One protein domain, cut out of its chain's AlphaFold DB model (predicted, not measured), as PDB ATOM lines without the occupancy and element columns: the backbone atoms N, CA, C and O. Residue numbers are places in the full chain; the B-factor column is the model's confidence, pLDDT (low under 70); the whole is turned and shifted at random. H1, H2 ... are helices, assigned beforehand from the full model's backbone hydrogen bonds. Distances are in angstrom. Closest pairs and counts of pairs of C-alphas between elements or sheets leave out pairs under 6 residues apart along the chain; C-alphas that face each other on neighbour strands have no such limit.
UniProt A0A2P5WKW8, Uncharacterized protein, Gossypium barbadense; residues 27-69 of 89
ATOM      1  N   GLN A  27       9.621  29.217 -13.266       93.00
ATOM      2  CA  GLN A  27       9.334  30.657 -13.260       93.00
ATOM      3  C   GLN A  27       8.454  31.090 -14.439       93.00
ATOM      4  O   GLN A  27       7.529  31.875 -14.243       93.00
ATOM      5  N   GLN A  28       8.707  30.569 -15.642       92.81
ATOM      6  CA  GLN A  28       7.860  30.809 -16.814       92.81
ATOM      7  C   GLN A  28       6.457  30.246 -16.600       92.81
ATOM      8  O   GLN A  28       5.469  30.929 -16.856       92.81
ATOM      9  N   THR A  29       6.362  29.034 -16.054       89.19
ATOM     10  CA  THR A  29       5.077  28.416 -15.716       89.19
ATOM     11  C   THR A  29       4.306  29.273 -14.714       89.19
ATOM     12  O   THR A  29       3.119  29.525 -14.901       89.19
ATOM     13  N   LEU A  30       4.978  29.767 -13.669       89.31
ATOM     14  CA  LEU A  30       4.361  30.656 -12.690       89.31
ATOM     15  C   LEU A  30       3.884  31.962 -13.338       89.31
ATOM     16  O   LEU A  30       2.769  32.388 -13.062       89.31
ATOM     17  N   ALA A  31       4.695  32.577 -14.201       89.06
ATOM     18  CA  ALA A  31       4.328  33.800 -14.914       89.06
ATOM     19  C   ALA A  31       3.065  33.613 -15.769       89.06
ATOM     20  O   ALA A  31       2.168  34.447 -15.702       89.06
ATOM     21  N   LEU A  32       2.939  32.480 -16.471       87.12
ATOM     22  CA  LEU A  32       1.739  32.148 -17.246       87.12
ATOM     23  C   LEU A  32       0.484  32.038 -16.368       87.12
ATOM     24  O   LEU A  32      -0.584  32.479 -16.780       87.12
ATOM     25  N   PHE A  33       0.599  31.507 -15.144       84.19
ATOM     26  CA  PHE A  33      -0.524  31.497 -14.195       84.19
ATOM     27  C   PHE A  33      -0.957  32.907 -13.775       84.19
ATOM     28  O   PHE A  33      -2.151  33.146 -13.601       84.19
ATOM     29  N   TRP A  34      -0.006  33.830 -13.604       80.88
ATOM     30  CA  TRP A  34      -0.308  35.227 -13.275       80.88
ATOM     31  C   TRP A  34      -0.915  35.986 -14.459       80.88
ATOM     32  O   TRP A  34      -1.825  36.788 -14.262       80.88
ATOM     33  N   GLU A  35      -0.422  35.740 -15.672       84.69
ATOM     34  CA  GLU A  35      -0.874  36.412 -16.895       84.69
ATOM     35  C   GLU A  35      -2.241  35.900 -17.369       84.69
ATOM     36  O   GLU A  35      -3.081  36.662 -17.854       84.69
ATOM     37  N   HIS A  36      -2.493  34.605 -17.193       79.94
ATOM     38  CA  HIS A  36      -3.700  33.931 -17.650       79.94
ATOM     39  C   HIS A  36      -4.302  33.111 -16.514       79.94
ATOM     40  O   HIS A  36      -4.249  31.881 -16.539       79.94
ATOM     41  N   MET A  37      -4.887  33.793 -15.519       70.56
ATOM     42  CA  MET A  37      -5.613  33.118 -14.439       70.56
ATOM     43  C   MET A  37      -6.694  32.214 -15.055       70.56
ATOM     44  O   MET A  37      -7.637  32.726 -15.669       70.56
ATOM     45  N   PRO A  38      -6.574  30.879 -14.944       69.12
ATOM     46  CA  PRO A  38      -7.544  29.992 -15.562       69.12
ATOM     47  C   PRO A  38      -8.893  30.119 -14.846       69.12
ATOM     48  O   PRO A  38      -8.947  30.383 -13.647       69.12
ATOM     49  N   ALA A  39      -9.994  29.885 -15.564       68.69
ATOM     50  CA  ALA A  39     -11.358  29.879 -15.014       68.69
ATOM     51  C   ALA A  39     -11.652  28.612 -14.172       68.69
ATOM     52  O   ALA A  39     -12.691  27.971 -14.316       68.69
ATOM     53  N   ILE A  40     -10.687  28.211 -13.342       74.56
ATOM     54  CA  ILE A  40     -10.710  27.062 -12.432       74.56
ATOM     55  C   ILE A  40     -10.921  27.591 -11.002       74.56
ATOM     56  O   ILE A  40     -10.749  28.782 -10.748       74.56
ATOM     57  N   ASP A  41     -11.293  26.715 -10.065       81.44
ATOM     58  CA  ASP A  41     -11.334  27.021  -8.630       81.44
ATOM     59  C   ASP A  41     -10.067  27.789  -8.174       81.44
ATOM     60  O   ASP A  41      -8.952  27.251  -8.262       81.44
ATOM     61  N   PRO A  42     -10.216  29.026  -7.659       80.12
ATOM     62  CA  PRO A  42      -9.108  29.840  -7.161       80.12
ATOM     63  C   PRO A  42      -8.242  29.152  -6.097       80.12
ATOM     64  O   PRO A  42      -7.054  29.459  -5.978       80.12
ATOM     65  N   SER A  43      -8.811  28.224  -5.324       86.69
ATOM     66  CA  SER A  43      -8.091  27.460  -4.296       86.69
ATOM     67  C   SER A  43      -7.092  26.494  -4.931       86.69
ATOM     68  O   SER A  43      -5.923  26.470  -4.552       86.69
ATOM     69  N   LEU A  44      -7.512  25.784  -5.982       85.12
ATOM     70  CA  LEU A  44      -6.650  24.856  -6.714       85.12
ATOM     71  C   LEU A  44      -5.508  25.587  -7.438       85.12
ATOM     72  O   LEU A  44      -4.375  25.102  -7.481       85.12
ATOM     73  N   ILE A  45      -5.793  26.774  -7.985       83.94
ATOM     74  CA  ILE A  45      -4.783  27.632  -8.623       83.94
ATOM     75  C   ILE A  45      -3.745  28.079  -7.589       83.94
ATOM     76  O   ILE A  45      -2.542  27.962  -7.835       83.94
ATOM     77  N   ARG A  46      -4.192  28.529  -6.411       86.56
ATOM     78  CA  ARG A  46      -3.312  28.935  -5.309       86.56
ATOM     79  C   ARG A  46      -2.388  27.799  -4.876       86.56
ATOM     80  O   ARG A  46      -1.182  28.021  -4.764       86.56
ATOM     81  N   ASP A  47      -2.923  26.597  -4.684       90.81
ATOM     82  CA  ASP A  47      -2.132  25.429  -4.281       90.81
ATOM     83  C   ASP A  47      -1.081  25.073  -5.335       90.81
ATOM     84  O   ASP A  47       0.072  24.767  -5.010       90.81
ATOM     85  N   ARG A  48      -1.436  25.179  -6.621       89.31
ATOM     86  CA  ARG A  48      -0.499  24.929  -7.719       89.31
ATOM     87  C   ARG A  48       0.617  25.969  -7.770       89.31
ATOM     88  O   ARG A  48       1.779  25.596  -7.927       89.31
ATOM     89  N   MET A  49       0.286  27.249  -7.613       89.88
ATOM     90  CA  MET A  49       1.270  28.333  -7.567       89.88
ATOM     91  C   MET A  49       2.213  28.178  -6.372       89.88
ATOM     92  O   MET A  49       3.426  28.316  -6.534       89.88
ATOM     93  N   LEU A  50       1.682  27.819  -5.200       93.81
ATOM     94  CA  LEU A  50       2.486  27.549  -4.010       93.81
ATOM     95  C   LEU A  50       3.432  26.359  -4.228       93.81
ATOM     96  O   LEU A  50       4.604  26.424  -3.861       93.81
ATOM     97  N   ALA A  51       2.969  25.291  -4.882       95.00
ATOM     98  CA  ALA A  51       3.825  24.158  -5.229       95.00
ATOM     99  C   ALA A  51       4.979  24.567  -6.165       95.00
ATOM    100  O   ALA A  51       6.116  24.144  -5.951       95.00
ATOM    101  N   ILE A  52       4.712  25.410  -7.167       93.19
ATOM    102  CA  ILE A  52       5.740  25.937  -8.080       93.19
ATOM    103  C   ILE A  52       6.750  26.808  -7.316       93.19
ATOM    104  O   ILE A  52       7.959  26.636  -7.469       93.19
ATOM    105  N   GLN A  53       6.282  27.689  -6.429       94.50
ATOM    106  CA  GLN A  53       7.154  28.512  -5.584       94.50
ATOM    107  C   GLN A  53       8.057  27.661  -4.681       94.50
ATOM    108  O   GLN A  53       9.263  27.899  -4.611       94.50
ATOM    109  N   ASN A  54       7.507  26.621  -4.052       97.38
ATOM    110  CA  ASN A  54       8.280  25.696  -3.222       97.38
ATOM    111  C   ASN A  54       9.360  24.965  -4.032       97.38
ATOM    112  O   ASN A  54      10.490  24.813  -3.564       97.38
ATOM    113  N   LYS A  55       9.050  24.551  -5.268       95.19
ATOM    114  CA  LYS A  55      10.041  23.955  -6.174       95.19
ATOM    115  C   LYS A  55      11.144  24.938  -6.551       95.19
ATOM    116  O   LYS A  55      12.314  24.566  -6.499       95.19
ATOM    117  N   ILE A  56      10.797  26.183  -6.889       94.88
ATOM    118  CA  ILE A  56      11.779  27.238  -7.179       94.88
ATOM    119  C   ILE A  56      12.717  27.415  -5.980       94.88
ATOM    120  O   ILE A  56      13.935  27.405  -6.151       94.88
ATOM    121  N   GLN A  57      12.173  27.484  -4.762       96.88
ATOM    122  CA  GLN A  57      12.986  27.627  -3.555       96.88
ATOM    123  C   GLN A  57      13.916  26.427  -3.324       96.88
ATOM    124  O   GLN A  57      15.079  26.601  -2.953       96.88
ATOM    125  N   ALA A  58      13.434  25.205  -3.567       97.38
ATOM    126  CA  ALA A  58      14.244  23.996  -3.464       97.38
ATOM    127  C   ALA A  58      15.387  23.974  -4.496       97.38
ATOM    128  O   ALA A  58      16.517  23.613  -4.158       97.38
ATOM    129  N   LEU A  59      15.118  24.405  -5.732       95.56
ATOM    130  CA  LEU A  59      16.123  24.536  -6.789       95.56
ATOM    131  C   LEU A  59      17.198  25.565  -6.412       95.56
ATOM    132  O   LEU A  59      18.388  25.284  -6.542       95.56
ATOM    133  N   GLU A  60      16.813  26.713  -5.859       96.56
ATOM    134  CA  GLU A  60      17.773  27.708  -5.366       96.56
ATOM    135  C   GLU A  60      18.658  27.169  -4.242       96.56
ATOM    136  O   GLU A  60      19.876  27.364  -4.264       96.56
ATOM    137  N   ASN A  61      18.068  26.458  -3.279       97.69
ATOM    138  CA  ASN A  61      18.815  25.844  -2.184       97.69
ATOM    139  C   ASN A  61      19.815  24.809  -2.713       97.69
ATOM    140  O   ASN A  61      20.975  24.797  -2.299       97.69
ATOM    141  N   ARG A  62      19.400  23.992  -3.689       96.44
ATOM    142  CA  ARG A  62      20.281  23.030  -4.359       96.44
ATOM    143  C   ARG A  62      21.428  23.722  -5.094       96.44
ATOM    144  O   ARG A  62      22.567  23.284  -4.964       96.44
ATOM    145  N   LYS A  63      21.162  24.811  -5.822       95.25
ATOM    146  CA  LYS A  63      22.217  25.601  -6.477       95.25
ATOM    147  C   LYS A  63      23.217  26.153  -5.460       95.25
ATOM    148  O   LYS A  63      24.417  26.055  -5.696       95.25
ATOM    149  N   ARG A  64      22.751  26.704  -4.334       96.75
ATOM    150  CA  ARG A  64      23.641  27.210  -3.271       96.75
ATOM    151  C   ARG A  64      24.557  26.108  -2.738       96.75
ATOM    152  O   ARG A  64      25.757  26.334  -2.636       96.75
ATOM    153  N   ALA A  65      24.020  24.917  -2.475       96.94
ATOM    154  CA  ALA A  65      24.820  23.775  -2.029       96.94
ATOM    155  C   ALA A  65      25.886  23.366  -3.063       96.94
ATOM    156  O   ALA A  65      27.042  23.167  -2.701       96.94
ATOM    157  N   LEU A  66      25.523  23.314  -4.349       95.75
ATOM    158  CA  LEU A  66      26.455  23.000  -5.438       95.75
ATOM    159  C   LEU A  66      27.576  24.043  -5.571       95.75
ATOM    160  O   LEU A  66      28.725  23.680  -5.809       95.75
ATOM    161  N   ILE A  67      27.264  25.330  -5.399       95.94
ATOM    162  CA  ILE A  67      28.269  26.404  -5.416       95.94
ATOM    163  C   ILE A  67      29.246  26.251  -4.246       95.94
ATOM    164  O   ILE A  67      30.452  26.305  -4.466       95.94
ATOM    165  N   LEU A  68      28.742  26.001  -3.035       96.00
ATOM    166  CA  LEU A  68      29.589  25.788  -1.857       96.00
ATOM    167  C   LEU A  68      30.511  24.574  -2.031       96.00
ATOM    168  O   LEU A  68      31.698  24.648  -1.721       96.00
ATOM    169  N   GLU A  69      29.991  23.470  -2.572       94.25
ATOM    170  CA  GLU A  69      30.797  22.284  -2.876       94.25
ATOM    171  C   GLU A  69      31.897  22.603  -3.901       94.25
ATOM    172  O   GLU A  69      33.059  22.245  -3.705       94.25
TER     173      GLU A  69
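AT A GLANCE: This is residues 27 to 69 of the 89 residues of an uncharacterized protein of Gossypium barbadense (UniProt A0A2P5WKW8). A short helix, H1, folds back through a short link onto the side of a much longer helix, H2, making a lopsided helical hairpin. H2 makes the long axis of the rod, and its residues 57 to 69 stick out beyond the part that packs on H1. The printed part has 43 residues with two named helices, H1 then H2, and no named strand; its class is all helix. It is only just loose, close to extended, with a radius of gyration of the C-alphas of 13.4 A, and it spans 45 by 17 by 7 A.

HOW THE PARTS SIT: H1, residues 27 to 35, and H2, residues 42 to 69, form a helical hairpin. They touch, with 6 pairs of C-alphas within 8 A; the closest C-alphas are those of Leu 30 and Met 49, 6.4 A apart. H2 touches H1 with residues 49 to 56 alone. The two helices run opposite ways at a shallow tilt of 25 degrees, and their centres are 13.8 A apart. In both H1 and H2 every pair of O i and N i+4 is within hydrogen-bond range.

IN THESE COORDINATES: H1 begins at C-alpha 27, at (9.334, 30.657, -13.260), and measures 12.3 A from first to last C-alpha. H2 begins at C-alpha 42, at (-9.108, 29.840, -7.161), and ends at C-alpha 69, at (30.797, 22.284, -2.876), 40.8 A away.

THE WHOLE: The two C-alphas farthest apart are those of Ala 39 and Glu 69, at 44.5 A. The printed part has no cut, and the link from H1 to H2, 6 residues, is short. Residues 38 to 44, of which 42 to 44 belong to H2, stand free. The mean pLDDT of the printed part is 89.4, and residues 38 to 39 are under 70.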